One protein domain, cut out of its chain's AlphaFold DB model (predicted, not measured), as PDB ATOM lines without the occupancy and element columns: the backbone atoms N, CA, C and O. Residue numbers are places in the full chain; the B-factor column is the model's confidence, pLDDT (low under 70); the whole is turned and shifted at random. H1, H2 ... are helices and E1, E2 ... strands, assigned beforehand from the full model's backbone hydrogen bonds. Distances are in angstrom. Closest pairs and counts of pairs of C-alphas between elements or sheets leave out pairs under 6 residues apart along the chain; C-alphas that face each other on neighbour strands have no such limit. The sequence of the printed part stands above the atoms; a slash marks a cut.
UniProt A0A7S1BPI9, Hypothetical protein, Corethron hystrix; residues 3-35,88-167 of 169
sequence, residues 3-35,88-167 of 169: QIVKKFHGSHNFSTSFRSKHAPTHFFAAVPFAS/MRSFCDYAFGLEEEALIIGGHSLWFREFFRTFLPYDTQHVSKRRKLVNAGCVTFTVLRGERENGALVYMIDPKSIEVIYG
ATOM      1  N   GLN A   3      47.255  40.008   6.674       51.72
ATOM      2  CA  GLN A   3      45.859  40.128   7.090       51.72
ATOM      3  C   GLN A   3      45.764  40.885   8.399       51.72
ATOM      4  O   GLN A   3      46.578  40.652   9.280       51.72
ATOM      5  N   ILE A   4      44.775  41.764   8.529       53.81
ATOM      6  CA  ILE A   4      44.494  42.440   9.797       53.81
ATOM      7  C   ILE A   4      43.294  41.739  10.427       53.81
ATOM      8  O   ILE A   4      42.173  41.828   9.928       53.81
ATOM      9  N   VAL A   5      43.533  41.010  11.505       55.78
ATOM     10  CA  VAL A   5      42.500  40.324  12.275       55.78
ATOM     11  C   VAL A   5      42.100  41.207  13.434       55.78
ATOM     12  O   VAL A   5      42.923  41.478  14.302       55.78
ATOM     13  N   LYS A   6      40.840  41.637  13.465       49.97
ATOM     14  CA  LYS A   6      40.244  42.265  14.647       49.97
ATOM     15  C   LYS A   6      39.630  41.181  15.530       49.97
ATOM     16  O   LYS A   6      38.996  40.248  15.031       49.97
ATOM     17  N   LYS A   7      39.836  41.275  16.838       44.22
ATOM     18  CA  LYS A   7      39.238  40.382  17.832       44.22
ATOM     19  C   LYS A   7      37.967  41.018  18.366       44.22
ATOM     20  O   LYS A   7      37.926  42.223  18.589       44.22
ATOM     21  N   PHE A   8      36.951  40.204  18.624       43.16
ATOM     22  CA  PHE A   8      35.784  40.652  19.372       43.16
ATOM     23  C   PHE A   8      35.408  39.621  20.438       43.16
ATOM     24  O   PHE A   8      35.264  38.429  20.153       43.16
ATOM     25  N   HIS A   9      35.268  40.095  21.674       38.03
ATOM     26  CA  HIS A   9      34.823  39.314  22.823       38.03
ATOM     27  C   HIS A   9      33.310  39.491  22.973       38.03
ATOM     28  O   HIS A   9      32.852  40.501  23.496       38.03
ATOM     29  N   GLY A  10      32.522  38.529  22.491       35.72
ATOM     30  CA  GLY A  10      31.080  38.521  22.729       35.72
ATOM     31  C   GLY A  10      30.752  37.698  23.969       35.72
ATOM     32  O   GLY A  10      30.794  36.473  23.895       35.72
ATOM     33  N   SER A  11      30.402  38.340  25.088       33.41
ATOM     34  CA  SER A  11      29.536  37.703  26.084       33.41
ATOM     35  C   SER A  11      28.084  38.094  25.781       33.41
ATOM     36  O   SER A  11      27.792  39.244  25.468       33.41
ATOM     37  N   HIS A  12      27.199  37.100  25.861       30.81
ATOM     38  CA  HIS A  12      25.739  37.160  25.722       30.81
ATOM     39  C   HIS A  12      25.115  37.267  24.317       30.81
ATOM     40  O   HIS A  12      25.298  38.223  23.574       30.81
ATOM     41  N   ASN A  13      24.289  36.245  24.045       28.44
ATOM     42  CA  ASN A  13      23.092  36.183  23.202       28.44
ATOM     43  C   ASN A  13      23.131  36.935  21.864       28.44
ATOM     44  O   ASN A  13      22.985  38.152  21.800       28.44
ATOM     45  N   PHE A  14      23.197  36.156  20.778       29.31
ATOM     46  CA  PHE A  14      22.944  36.599  19.407       29.31
ATOM     47  C   PHE A  14      21.532  37.205  19.289       29.31
ATOM     48  O   PHE A  14      20.564  36.524  18.966       29.31
ATOM     49  N   SER A  15      21.423  38.507  19.540       23.88
ATOM     50  CA  SER A  15      20.317  39.349  19.103       23.88
ATOM     51  C   SER A  15      20.894  40.491  18.278       23.88
ATOM     52  O   SER A  15      21.837  41.181  18.661       23.88
ATOM     53  N   THR A  16      20.361  40.609  17.073       32.91
ATOM     54  CA  THR A  16      20.765  41.515  16.007       32.91
ATOM     55  C   THR A  16      20.667  42.980  16.414       32.91
ATOM     56  O   THR A  16      19.568  43.477  16.628       32.91
ATOM     57  N   SER A  17      21.803  43.678  16.415       28.25
ATOM     58  CA  SER A  17      21.977  45.078  15.987       28.25
ATOM     59  C   SER A  17      23.253  45.613  16.622       28.25
ATOM     60  O   SER A  17      23.261  45.859  17.824       28.25
ATOM     61  N   PHE A  18      24.314  45.859  15.846       29.30
ATOM     62  CA  PHE A  18      25.411  46.680  16.354       29.30
ATOM     63  C   PHE A  18      25.881  47.723  15.346       29.30
ATOM     64  O   PHE A  18      26.300  47.439  14.226       29.30
ATOM     65  N   ARG A  19      25.736  48.965  15.804       23.28
ATOM     66  CA  ARG A  19      26.107  50.224  15.177       23.28
ATOM     67  C   ARG A  19      27.582  50.474  15.486       23.28
ATOM     68  O   ARG A  19      27.972  50.468  16.651       23.28
ATOM     69  N   SER A  20      28.369  50.701  14.440       30.11
ATOM     70  CA  SER A  20      29.779  51.087  14.520       30.11
ATOM     71  C   SER A  20      29.954  52.339  15.386       30.11
ATOM     72  O   SER A  20      29.331  53.371  15.124       30.11
ATOM     73  N   LYS A  21      30.813  52.248  16.403       27.50
ATOM     74  CA  LYS A  21      31.462  53.404  17.025       27.50
ATOM     75  C   LYS A  21      32.953  53.099  17.158       27.50
ATOM     76  O   LYS A  21      33.332  51.986  17.507       27.50
ATOM     77  N   HIS A  22      33.749  54.090  16.769       36.69
ATOM     78  CA  HIS A  22      35.202  54.068  16.620       36.69
ATOM     79  C   HIS A  22      35.959  53.454  17.807       36.69
ATOM     80  O   HIS A  22      35.605  53.707  18.955       36.69
ATOM     81  N   ALA A  23      37.043  52.733  17.500       27.91
ATOM     82  CA  ALA A  23      38.021  52.236  18.466       27.91
ATOM     83  C   ALA A  23      39.441  52.719  18.091       27.91
ATOM     84  O   ALA A  23      39.727  52.869  16.894       27.91
ATOM     85  N   PRO A  24      40.299  53.010  19.088       30.70
ATOM     86  CA  PRO A  24      41.571  53.694  18.915       30.70
ATOM     87  C   PRO A  24      42.708  52.750  18.501       30.70
ATOM     88  O   PRO A  24      42.661  51.532  18.637       30.70
ATOM     89  N   THR A  25      43.744  53.365  17.950       32.44
ATOM     90  CA  THR A  25      44.904  52.761  17.300       32.44
ATOM     91  C   THR A  25      45.979  52.327  18.298       32.44
ATOM     92  O   THR A  25      46.820  53.138  18.676       32.44
ATOM     93  N   HIS A  26      46.028  51.041  18.641       26.00
ATOM     94  CA  HIS A  26      47.267  50.392  19.080       26.00
ATOM     95  C   HIS A  26      47.527  49.178  18.183       26.00
ATOM     96  O   HIS A  26      46.800  48.190  18.194       26.00
ATOM     97  N   PHE A  27      48.529  49.325  17.314       29.89
ATOM     98  CA  PHE A  27      48.893  48.366  16.276       29.89
ATOM     99  C   PHE A  27      50.077  47.525  16.743       29.89
ATOM    100  O   PHE A  27      51.135  48.077  17.034       29.89
ATOM    101  N   PHE A  28      49.935  46.200  16.726       30.44
ATOM    102  CA  PHE A  28      51.066  45.288  16.874       30.44
ATOM    103  C   PHE A  28      51.170  44.379  15.649       30.44
ATOM    104  O   PHE A  28      50.231  43.676  15.260       30.44
ATOM    105  N   ALA A  29      52.330  44.428  14.996       28.02
ATOM    106  CA  ALA A  29      52.650  43.552  13.886       28.02
ATOM    107  C   ALA A  29      53.073  42.188  14.442       28.02
ATOM    108  O   ALA A  29      54.158  42.050  15.006       28.02
ATOM    109  N   ALA A  30      52.242  41.155  14.280       34.72
ATOM    110  CA  ALA A  30      52.709  39.798  14.506       34.72
ATOM    111  C   ALA A  30      53.618  39.428  13.325       34.72
ATOM    112  O   ALA A  30      53.168  39.215  12.197       34.72
ATOM    113  N   VAL A  31      54.926  39.422  13.593       31.88
ATOM    114  CA  VAL A  31      55.979  39.064  12.636       31.88
ATOM    115  C   VAL A  31      55.593  37.765  11.907       31.88
ATOM    116  O   VAL A  31      55.150  36.810  12.553       31.88
ATOM    117  N   PRO A  32      55.696  37.728  10.565       35.16
ATOM    118  CA  PRO A  32      55.224  36.620   9.748       35.16
ATOM    119  C   PRO A  32      55.839  35.290  10.182       35.16
ATOM    120  O   PRO A  32      57.051  35.160  10.313       35.16
ATOM    121  N   PHE A  33      54.999  34.259  10.232       36.00
ATOM    122  CA  PHE A  33      55.370  32.849  10.422       36.00
ATOM    123  C   PHE A  33      56.434  32.339   9.414       36.00
ATOM    124  O   PHE A  33      56.947  31.235   9.556       36.00
ATOM    125  N   ALA A  34      56.753  33.122   8.374       29.91
ATOM    126  CA  ALA A  34      57.688  32.768   7.310       29.91
ATOM    127  C   ALA A  34      59.166  33.019   7.666       29.91
ATOM    128  O   ALA A  34      60.005  32.212   7.274       29.91
ATOM    129  N   SER A  35      59.511  34.061   8.436       33.47
ATOM    130  CA  SER A  35      60.903  34.240   8.899       33.47
ATOM    131  C   SER A  35      61.275  33.224   9.982       33.47
ATOM    132  O   SER A  35      62.433  32.851  10.119       33.47
ATOM    133  N   MET A  88      45.140  25.796  13.326       88.31
ATOM    134  CA  MET A  88      44.252  26.945  13.172       88.31
ATOM    135  C   MET A  88      43.542  27.298  14.481       88.31
ATOM    136  O   MET A  88      43.433  28.476  14.799       88.31
ATOM    137  N   ARG A  89      43.105  26.297  15.256       88.00
ATOM    138  CA  ARG A  89      42.529  26.514  16.591       88.00
ATOM    139  C   ARG A  89      43.560  27.060  17.569       88.00
ATOM    140  O   ARG A  89      43.291  28.089  18.164       88.00
ATOM    141  N   SER A  90      44.757  26.474  17.628       85.69
ATOM    142  CA  SER A  90      45.854  26.990  18.456       85.69
ATOM    143  C   SER A  90      46.233  28.423  18.086       85.69
ATOM    144  O   SER A  90      46.553  29.214  18.964       85.69
ATOM    145  N   PHE A  91      46.169  28.782  16.798       87.12
ATOM    146  CA  PHE A  91      46.327  30.169  16.371       87.12
ATOM    147  C   PHE A  91      45.219  31.070  16.941       87.12
ATOM    148  O   PHE A  91      45.527  32.153  17.426       87.12
ATOM    149  N   CYS A  92      43.952  30.644  16.909       89.88
ATOM    150  CA  CYS A  92      42.863  31.399  17.526       89.88
ATOM    151  C   CYS A  92      43.037  31.504  19.048       89.88
ATOM    152  O   CYS A  92      42.920  32.600  19.579       89.88
ATOM    153  N   ASP A  93      43.378  30.412  19.738       88.50
ATOM    154  CA  ASP A  93      43.638  30.412  21.184       88.50
ATOM    155  C   ASP A  93      44.748  31.416  21.533       88.50
ATOM    156  O   ASP A  93      44.576  32.267  22.404       88.50
ATOM    157  N   TYR A  94      45.854  31.378  20.783       85.38
ATOM    158  CA  TYR A  94      46.948  32.339  20.897       85.38
ATOM    159  C   TYR A  94      46.476  33.771  20.635       85.38
ATOM    160  O   TYR A  94      46.750  34.667  21.429       85.38
ATOM    161  N   ALA A  95      45.733  33.990  19.548       87.12
ATOM    162  CA  ALA A  95      45.206  35.300  19.210       87.12
ATOM    163  C   ALA A  95      44.329  35.838  20.344       87.12
ATOM    164  O   ALA A  95      44.527  36.964  20.765       87.12
ATOM    165  N   PHE A  96      43.409  35.062  20.902       87.62
ATOM    166  CA  PHE A  96      42.553  35.535  21.993       87.62
ATOM    167  C   PHE A  96      43.242  35.610  23.368       87.62
ATOM    168  O   PHE A  96      42.649  36.168  24.287       87.62
ATOM    169  N   GLY A  97      44.457  35.074  23.523       85.06
ATOM    170  CA  GLY A  97      45.282  35.246  24.729       85.06
ATOM    171  C   GLY A  97      46.128  36.525  24.737       85.06
ATOM    172  O   GLY A  97      46.671  36.894  25.771       85.06
ATOM    173  N   LEU A  98      46.247  37.190  23.589       82.94
ATOM    174  CA  LEU A  98      46.959  38.455  23.421       82.94
ATOM    175  C   LEU A  98      46.065  39.651  23.804       82.94
ATOM    176  O   LEU A  98      44.894  39.673  23.412       82.94
ATOM    177  N   GLU A  99      46.622  40.656  24.485       83.31
ATOM    178  CA  GLU A  99      45.903  41.862  24.944       83.31
ATOM    179  C   GLU A  99      45.440  42.768  23.789       83.31
ATOM    180  O   GLU A  99      44.468  43.506  23.918       83.31
ATOM    181  N   GLU A 100      46.102  42.701  22.634       83.25
ATOM    182  CA  GLU A 100      45.857  43.615  21.523       83.25
ATOM    183  C   GLU A 100      44.547  43.311  20.792       83.25
ATOM    184  O   GLU A 100      44.237  42.165  20.470       83.25
ATOM    185  N   GLU A 101      43.790  44.341  20.427       81.38
ATOM    186  CA  GLU A 101      42.507  44.156  19.737       81.38
ATOM    187  C   GLU A 101      42.667  43.756  18.264       81.38
ATOM    188  O   GLU A 101      41.804  43.080  17.698       81.38
ATOM    189  N   ALA A 102      43.769  44.163  17.632       83.94
ATOM    190  CA  ALA A 102      44.038  43.918  16.224       83.94
ATOM    191  C   ALA A 102      45.415  43.284  16.016       83.94
ATOM    192  O   ALA A 102      46.422  43.750  16.541       83.94
ATOM    193  N   LEU A 103      45.459  42.238  15.195       83.12
ATOM    194  CA  LEU A 103      46.669  41.503  14.845       83.12
ATOM    195  C   LEU A 103      46.938  41.617  13.355       83.12
ATOM    196  O   LEU A 103      46.067  41.323  12.540       83.12
ATOM    197  N   ILE A 104      48.165  41.966  12.985       83.50
ATOM    198  CA  ILE A 104      48.611  41.881  11.593       83.50
ATOM    199  C   ILE A 104      49.327  40.548  11.393       83.50
ATOM    200  O   ILE A 104      50.332  40.293  12.043       83.50
ATOM    201  N   ILE A 105      48.830  39.704  10.490       83.44
ATOM    202  CA  ILE A 105      49.280  38.325  10.293       83.44
ATOM    203  C   ILE A 105      49.830  38.145   8.886       83.44
ATOM    204  O   ILE A 105      49.135  38.350   7.890       83.44
ATOM    205  N   GLY A 106      51.071  37.676   8.801       82.50
ATOM    206  CA  GLY A 106      51.691  37.249   7.554       82.50
ATOM    207  C   GLY A 106      51.613  35.735   7.334       82.50
ATOM    208  O   GLY A 106      52.085  34.978   8.178       82.50
ATOM    209  N   GLY A 107      51.097  35.274   6.187       79.69
ATOM    210  CA  GLY A 107      51.014  33.833   5.893       79.69
ATOM    211  C   GLY A 107      50.890  33.431   4.416       79.69
ATOM    212  O   GLY A 107      50.972  34.256   3.497       79.69
ATOM    213  N   HIS A 108      50.683  32.130   4.184       82.06
ATOM    214  CA  HIS A 108      50.420  31.549   2.861       82.06
ATOM    215  C   HIS A 108      48.928  31.651   2.495       82.06
ATOM    216  O   HIS A 108      48.063  31.422   3.333       82.06
ATOM    217  N   SER A 109      48.590  31.922   1.228       82.88
ATOM    218  CA  SER A 109      47.187  32.089   0.802       82.88
ATOM    219  C   SER A 109      46.380  30.819   0.935       82.88
ATOM    220  O   SER A 109      45.180  30.904   1.158       82.88
ATOM    221  N   LEU A 110      47.017  29.656   0.780       84.81
ATOM    222  CA  LEU A 110      46.357  28.377   1.006       84.81
ATOM    223  C   LEU A 110      45.892  28.266   2.453       84.81
ATOM    224  O   LEU A 110      44.742  27.916   2.678       84.81
ATOM    225  N   TRP A 111      46.747  28.637   3.410       87.69
ATOM    226  CA  TRP A 111      46.370  28.647   4.820       87.69
ATOM    227  C   TRP A 111      45.187  29.585   5.064       87.69
ATOM    228  O   TRP A 111      44.196  29.157   5.640       87.69
ATOM    229  N   PHE A 112      45.230  30.812   4.531       89.69
ATOM    230  CA  PHE A 112      44.121  31.761   4.672       89.69
ATOM    231  C   PHE A 112      42.822  31.263   4.034       89.69
ATOM    232  O   PHE A 112      41.762  31.384   4.638       89.69
ATOM    233  N   ARG A 113      42.882  30.656   2.844       91.00
ATOM    234  CA  ARG A 113      41.700  30.067   2.201       91.00
ATOM    235  C   ARG A 113      41.081  28.977   3.074       91.00
ATOM    236  O   ARG A 113      39.873  28.977   3.278       91.00
ATOM    237  N   GLU A 114      41.892  28.057   3.592       91.44
ATOM    238  CA  GLU A 114      41.395  26.994   4.474       91.44
ATOM    239  C   GLU A 114      40.897  27.549   5.821       91.44
ATOM    240  O   GLU A 114      39.903  27.059   6.351       91.44
ATOM    241  N   PHE A 115      41.504  28.625   6.331       92.56
ATOM    242  CA  PHE A 115      41.038  29.334   7.524       92.56
ATOM    243  C   PHE A 115      39.626  29.905   7.319       92.56
ATOM    244  O   PHE A 115      38.722  29.623   8.105       92.56
ATOM    245  N   PHE A 116      39.390  30.612   6.207       93.31
ATOM    246  CA  PHE A 116      38.053  31.098   5.851       93.31
ATOM    247  C   PHE A 116      37.054  29.959   5.644       93.31
ATOM    248  O   PHE A 116      35.920  30.063   6.094       93.31
ATOM    249  N   ARG A 117      37.449  28.858   4.995       92.94
ATOM    250  CA  ARG A 117      36.575  27.681   4.818       92.94
ATOM    251  C   ARG A 117      36.183  27.035   6.144       92.94
ATOM    252  O   ARG A 117      35.085  26.502   6.234       92.94
ATOM    253  N   THR A 118      37.072  27.082   7.133       93.25
ATOM    254  CA  THR A 118      36.877  26.452   8.442       93.25
ATOM    255  C   THR A 118      35.988  27.285   9.360       93.25
ATOM    256  O   THR A 118      35.128  26.724  10.030       93.25
ATOM    257  N   PHE A 119      36.193  28.605   9.407       94.19
ATOM    258  CA  PHE A 119      35.552  29.467  10.408       94.19
ATOM    259  C   PHE A 119      34.432  30.358   9.869       94.19
ATOM    260  O   PHE A 119      33.741  30.987  10.666       94.19
ATOM    261  N   LEU A 120      34.212  30.428   8.553       94.00
ATOM    262  CA  LEU A 120      32.984  31.038   8.044       94.00
ATOM    263  C   LEU A 120      31.794  30.081   8.201       94.00
ATOM    264  O   LEU A 120      31.940  28.897   7.876       94.00
ATOM    265  N   PRO A 121      30.607  30.588   8.581       91.12
ATOM    266  CA  PRO A 121      29.379  29.797   8.655       91.12
ATOM    267  C   PRO A 121      29.121  29.032   7.358       91.12
ATOM    268  O   PRO A 121      29.392  29.552   6.273       91.12
ATOM    269  N   TYR A 122      28.642  27.791   7.448       87.38
ATOM    270  CA  TYR A 122      28.539  26.870   6.308       87.38
ATOM    271  C   TYR A 122      27.735  27.453   5.133       87.38
ATOM    272  O   TYR A 122      28.206  27.426   3.994       87.38
ATOM    273  N   ASP A 123      26.588  28.049   5.444       89.12
ATOM    274  CA  ASP A 123      25.629  28.690   4.537       89.12
ATOM    275  C   ASP A 123      26.167  29.946   3.831       89.12
ATOM    276  O   ASP A 123      25.707  30.312   2.750       89.12
ATOM    277  N   THR A 124      27.184  30.592   4.399       90.88
ATOM    278  CA  THR A 124      27.740  31.826   3.850       90.88
ATOM    279  C   THR A 124      28.490  31.547   2.550       90.88
ATOM    280  O   THR A 124      29.544  30.895   2.545       90.88
ATOM    281  N   GLN A 125      28.011  32.111   1.443       91.06
ATOM    282  CA  GLN A 125      28.749  32.140   0.183       91.06
ATOM    283  C   GLN A 125      29.637  33.383   0.119       91.06
ATOM    284  O   GLN A 125      29.159  34.497  -0.057       91.06
ATOM    285  N   HIS A 126      30.951  33.189   0.245       92.00
ATOM    286  CA  HIS A 126      31.927  34.271   0.141       92.00
ATOM    287  C   HIS A 126      33.119  33.854  -0.729       92.00
ATOM    288  O   HIS A 126      33.540  32.691  -0.718       92.00
ATOM    289  N   VAL A 127      33.691  34.806  -1.479       93.25
ATOM    290  CA  VAL A 127      34.816  34.562  -2.404       93.25
ATOM    291  C   VAL A 127      36.028  33.939  -1.699       93.25
ATOM    292  O   VAL A 127      36.699  33.076  -2.267       93.25
ATOM    293  N   SER A 128      36.233  34.280  -0.425       89.31
ATOM    294  CA  SER A 128      37.326  33.781   0.421       89.31
ATOM    295  C   SER A 128      37.311  32.267   0.660       89.31
ATOM    296  O   SER A 128      38.360  31.683   0.927       89.31
ATOM    297  N   LYS A 129      36.154  31.600   0.513       91.12
ATOM    298  CA  LYS A 129      36.049  30.133   0.613       91.12
ATOM    299  C   LYS A 129      36.530  29.404  -0.645       91.12
ATOM    300  O   LYS A 129      36.813  28.202  -0.597       91.12
ATOM    301  N   ARG A 130      36.561  30.101  -1.784       89.94
ATOM    302  CA  ARG A 130      36.825  29.520  -3.112       89.94
ATOM    303  C   ARG A 130      38.179  29.953  -3.664       89.94
ATOM    304  O   ARG A 130      38.920  29.115  -4.177       89.94
ATOM    305  N   ARG A 131      38.508  31.240  -3.552       91.31
ATOM    306  CA  ARG A 131      39.727  31.831  -4.112       91.31
ATOM    307  C   ARG A 131      40.801  32.048  -3.048       91.31
ATOM    308  O   ARG A 131      40.528  32.089  -1.853       91.31
ATOM    309  N   LYS A 132      42.052  32.096  -3.501       88.50
ATOM    310  CA  LYS A 132      43.243  32.285  -2.665       88.50
ATOM    311  C   LYS A 132      43.613  33.760  -2.715       88.50
ATOM    312  O   LYS A 132      43.750  34.254  -3.819       88.50
ATOM    313  N   LEU A 133      43.930  34.390  -1.582       87.69
ATOM    314  CA  LEU A 133      44.456  35.762  -1.599       87.69
ATOM    315  C   LEU A 133      45.572  35.938  -2.636       87.69
ATOM    316  O   LEU A 133      46.534  35.147  -2.662       87.69
ATOM    317  N   VAL A 134      45.465  37.011  -3.421       88.31
ATOM    318  CA  VAL A 134      46.485  37.380  -4.401       88.31
ATOM    319  C   VAL A 134      47.826  37.635  -3.707       88.31
ATOM    320  O   VAL A 134      47.927  37.797  -2.482       88.31
ATOM    321  N   ASN A 135      48.910  37.611  -4.477       85.19
ATOM    322  CA  ASN A 135      50.222  37.942  -3.929       85.19
ATOM    323  C   ASN A 135      50.218  39.389  -3.428       85.19
ATOM    324  O   ASN A 135      49.670  40.268  -4.080       85.19
ATOM    325  N   ALA A 136      50.767  39.597  -2.228       83.00
ATOM    326  CA  ALA A 136      50.681  40.859  -1.485       83.00
ATOM    327  C   ALA A 136      49.251  41.367  -1.180       83.00
ATOM    328  O   ALA A 136      49.108  42.473  -0.674       83.00
ATOM    329  N   GLY A 137      48.204  40.558  -1.395       84.44
ATOM    330  CA  GLY A 137      46.839  40.917  -1.020       84.44
ATOM    331  C   GLY A 137      46.687  41.126   0.490       84.44
ATOM    332  O   GLY A 137      47.318  40.418   1.290       84.44
ATOM    333  N   CYS A 138      45.835  42.086   0.851       87.19
ATOM    334  CA  CYS A 138      45.502  42.479   2.207       87.19
ATOM    335  C   CYS A 138      43.987  42.575   2.413       87.19
ATOM    336  O   CYS A 138      43.279  43.243   1.657       87.19
ATOM    337  N   VAL A 139      43.503  41.890   3.449       90.56
ATOM    338  CA  VAL A 139      42.092  41.867   3.850       90.56
ATOM    339  C   VAL A 139      41.989  42.003   5.365       90.56
ATOM    340  O   VAL A 139      42.886  41.553   6.090       90.56
ATOM    341  N   THR A 140      40.893  42.590   5.833       92.50
ATOM    342  CA  THR A 140      40.519  42.618   7.248       92.50
ATOM    343  C   THR A 140      39.335  41.714   7.502       92.50
ATOM    344  O   THR A 140      38.505  41.528   6.618       92.50
ATOM    345  N   PHE A 141      39.240  41.163   8.706       93.38
ATOM    346  CA  PHE A 141      38.036  40.492   9.192       93.38
ATOM    347  C   PHE A 141      38.069  40.385  10.710       93.38
ATOM    348  O   PHE A 141      39.120  40.519  11.342       93.38
ATOM    349  N   THR A 142      36.899  40.128  11.279       92.75
ATOM    350  CA  THR A 142      36.705  39.934  12.709       92.75
ATOM    351  C   THR A 142      36.513  38.457  13.014       92.75
ATOM    352  O   THR A 142      35.682  37.788  12.395       92.75
ATOM    353  N   VAL A 143      37.283  37.955  13.980       91.88
ATOM    354  CA  VAL A 143      37.084  36.622  14.556       91.88
ATOM    355  C   VAL A 143      36.334  36.773  15.875       91.88
ATOM    356  O   VAL A 143      36.675  37.605  16.716       91.88
ATOM    357  N   LEU A 144      35.312  35.946  16.038       91.44
ATOM    358  CA  LEU A 144      34.472  35.804  17.213       91.44
ATOM    359  C   LEU A 144      34.895  34.546  17.973       91.44
ATOM    360  O   LEU A 144      35.148  33.505  17.360       91.44
ATOM    361  N   ARG A 145      34.924  34.636  19.304       92.44
ATOM    362  CA  ARG A 145      35.048  33.492  20.214       92.44
ATOM    363  C   ARG A 145      33.732  33.320  20.960       92.44
ATOM    364  O   ARG A 145      33.228  34.284  21.528       92.44
ATOM    365  N   GLY A 146      33.202  32.105  20.958       89.44
ATOM    366  CA  GLY A 146      32.040  31.705  21.744       89.44
ATOM    367  C   GLY A 146      32.311  30.414  22.507       89.44
ATOM    368  O   GLY A 146      33.314  29.737  22.273       89.44
ATOM    369  N   GLU A 147      31.398  30.066  23.399       90.75
ATOM    370  CA  GLU A 147      31.443  28.845  24.200       90.75
ATOM    371  C   GLU A 147      30.178  28.029  23.922       90.75
ATOM    372  O   GLU A 147      29.082  28.580  23.802       90.75
ATOM    373  N   ARG A 148      30.331  26.716  23.735       86.38
ATOM    374  CA  ARG A 148      29.200  25.787  23.612       86.38
ATOM    375  C   ARG A 148      28.668  25.412  24.990       86.38
ATOM    376  O   ARG A 148      29.367  25.531  25.985       86.38
ATOM    377  N   GLU A 149      27.475  24.828  25.018       85.06
ATOM    378  CA  GLU A 149      26.842  24.297  26.237       85.06
ATOM    379  C   GLU A 149      27.722  23.296  27.008       85.06
ATOM    380  O   GLU A 149      27.583  23.146  28.215       85.06
ATOM    381  N   ASN A 150      28.658  22.627  26.328       84.25
ATOM    382  CA  ASN A 150      29.608  21.689  26.927       84.25
ATOM    383  C   ASN A 150      30.932  22.334  27.388       84.25
ATOM    384  O   ASN A 150      31.896  21.612  27.637       84.25
ATOM    385  N   GLY A 151      31.021  23.666  27.416       83.31
ATOM    386  CA  GLY A 151      32.235  24.412  27.760       83.31
ATOM    387  C   GLY A 151      33.307  24.438  26.663       83.31
ATOM    388  O   GLY A 151      34.408  24.947  26.865       83.31
ATOM    389  N   ALA A 152      33.035  23.877  25.476       85.38
ATOM    390  CA  ALA A 152      34.007  23.879  24.390       85.38
ATOM    391  C   ALA A 152      34.045  25.242  23.684       85.38
ATOM    392  O   ALA A 152      33.024  25.730  23.189       85.38
ATOM    393  N   LEU A 153      35.248  25.810  23.558       88.44
ATOM    394  CA  LEU A 153      35.482  27.036  22.799       88.44
ATOM    395  C   LEU A 153      35.247  26.819  21.298       88.44
ATOM    396  O   LEU A 153      35.682  25.828  20.700       88.44
ATOM    397  N   VAL A 154      34.576  27.783  20.674       91.00
ATOM    398  CA  VAL A 154      34.293  27.821  19.239       91.00
ATOM    399  C   VAL A 154      34.719  29.162  18.676       91.00
ATOM    400  O   VAL A 154      34.505  30.209  19.281       91.00
ATOM    401  N   TYR A 155      35.272  29.115  17.469       92.94
ATOM    402  CA  TYR A 155      35.670  30.293  16.714       92.94
ATOM    403  C   TYR A 155      34.818  30.434  15.461       92.94
ATOM    404  O   TYR A 155      34.479  29.434  14.823       92.94
ATOM    405  N   MET A 156      34.499  31.672  15.097       93.75
ATOM    406  CA  MET A 156      33.748  31.992  13.885       93.75
ATOM    407  C   MET A 156      34.233  33.316  13.301       93.75
ATOM    408  O   MET A 156      34.630  34.207  14.037       93.75
ATOM    409  N   ILE A 157      34.199  33.465  11.982       94.06
ATOM    410  CA  ILE A 157      34.435  34.748  11.314       94.06
ATOM    411  C   ILE A 157      33.083  35.399  11.055       94.06
ATOM    412  O   ILE A 157      32.204  34.745  10.494       94.06
ATOM    413  N   ASP A 158      32.927  36.677  11.408       91.75
ATOM    414  CA  ASP A 158      31.757  37.449  10.983       91.75
ATOM    415  C   ASP A 158      31.852  37.730   9.472       91.75
ATOM    416  O   ASP A 158      32.744  38.481   9.054       91.75
ATOM    417  N   PRO A 159      30.953  37.176   8.632       92.06
ATOM    418  CA  PRO A 159      30.997  37.379   7.187       92.06
ATOM    419  C   PRO A 159      30.938  38.845   6.766       92.06
ATOM    420  O   PRO A 159      31.532  39.208   5.755       92.06
ATOM    421  N   LYS A 160      30.227  39.683   7.530       91.56
ATOM    422  CA  LYS A 160      30.027  41.101   7.199       91.56
ATOM    423  C   LYS A 160      31.261  41.948   7.483       91.56
ATOM    424  O   LYS A 160      31.378  43.042   6.951       91.56
ATOM    425  N   SER A 161      32.174  41.436   8.303       91.38
ATOM    426  CA  SER A 161      33.404  42.129   8.682       91.38
ATOM    427  C   SER A 161      34.543  41.968   7.671       91.38
ATOM    428  O   SER A 161      35.609  42.555   7.864       91.38
ATOM    429  N   ILE A 162      34.362  41.134   6.636       92.62
ATOM    430  CA  ILE A 162      35.410  40.879   5.648       92.62
ATOM    431  C   ILE A 162      35.494  42.059   4.683       92.62
ATOM    432  O   ILE A 162      34.609  42.254   3.855       92.62
ATOM    433  N   GLU A 163      36.605  42.787   4.731       92.25
ATOM    434  CA  GLU A 163      36.872  43.909   3.834       92.25
ATOM    435  C   GLU A 163      38.202  43.706   3.106       92.25
ATOM    436  O   GLU A 163      39.190  43.225   3.669       92.25
ATOM    437  N   VAL A 164      38.238  44.059   1.822       92.00
ATOM    438  CA  VAL A 164      39.464  44.031   1.020       92.00
ATOM    439  C   VAL A 164      40.125  45.398   1.107       92.00
ATOM    440  O   VAL A 164      39.569  46.375   0.618       92.00
ATOM    441  N   ILE A 165      41.332  45.456   1.674       89.44
ATOM    442  CA  ILE A 165      42.128  46.691   1.695       89.44
ATOM    443  C   ILE A 165      42.900  46.835   0.383       89.44
ATOM    444  O   ILE A 165      42.958  47.910  -0.202       89.44
ATOM    445  N   TYR A 166      43.520  45.744  -0.080       88.69
ATOM    446  CA  TYR A 166      44.397  45.767  -1.249       88.69
ATOM    447  C   TYR A 166      44.473  44.396  -1.925       88.69
ATOM    448  O   TYR A 166      44.615  43.380  -1.250       88.69
ATOM    449  N   GLY A 167      44.409  44.341  -3.257       85.25
ATOM    450  CA  GLY A 167      44.625  43.129  -4.067       85.25
ATOM    451  C   GLY A 167      43.557  42.022  -3.964       85.25
ATOM    452  O   GLY A 167      43.270  41.368  -4.960       85.25
TER     453      GLY A 167
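What this domain is: This is residues 3 to 35 and 88 to 167 of the 169 residues of the protein "Hypothetical protein" of Corethron hystrix (UniProt A0A7S1BPI9). A strongly twisted, branched sheet curls round helix H1, with the long strand E4 running through the middle of the model and helix H2 packed on the sheet near E5. Residues 13 to 22 stick out as a free loop. The 113 printed residues run E1 E2 H1 E3 H2 E4 E5 E6, mixed helices and strands, with 55 residues, under half, in named elements; the sheet is mixed, E1 and E4 parallel and its other neighbour pairs antiparallel. The whole is compact, radius of gyration of the C-alphas 14.2 A, spanning 39 by 33 by 29 A.

Where its parts are: E1, residues 3 to 9, begins at C-alpha 3 (45.859, 40.128, 7.090) and is 19.2 A long. E2 is residues 28 to 30, H1 88 to 97 (14.3 A), E3 102 to 106 and H2 109 to 119 (15.3 A). E4, residues 138 to 147, is 29.4 A long; E5 is 153 to 157, and E6, 163 to 166, ends at C-alpha 166 (44.397, 45.767, -1.249).

How they stand to each other: On one side of E1 lies E3, antiparallel (N 5 to O 103, 2.8 A), and on the other side E4, parallel (N 6 to O 141, 3.0 A). E2 and E3 meet only at a point, C-alphas 29 and 104 facing each other at 4.9 A. On the other side of E4 from E1 lie E5, its hairpin partner (N 144 to O 156, 2.7 A), and E6, antiparallel (N 140 to O 163, 2.8 A). H1 is on the sheet; its closest C-alphas to E1 are Phe 96 and Lys 7, 7.2 A. H2 is on it too, at a height of 8.8 A, only just over none of the strands, with 2 of its C-alphas falling on E4; its Phe 119 and Met 156 of E5 have C-alphas 4.7 A apart. H1 and H2 are close but not clearly touching, Met 88 to Phe 115 6.9 A between C-alphas, about perpendicular at 78 degrees. In both helices every O i to N i+4 pair is within hydrogen-bond range.

The domain as a whole: The farthest C-alphas, of Ser 15 and Ser 35, are 42.2 A apart. Residues 36 to 87 are not printed, a gap of 18.7 A between C-alphas 35 and 88. The links E1 to E2 and H2 to E4 are long. Residues 3 to 35 have pLDDT under 70.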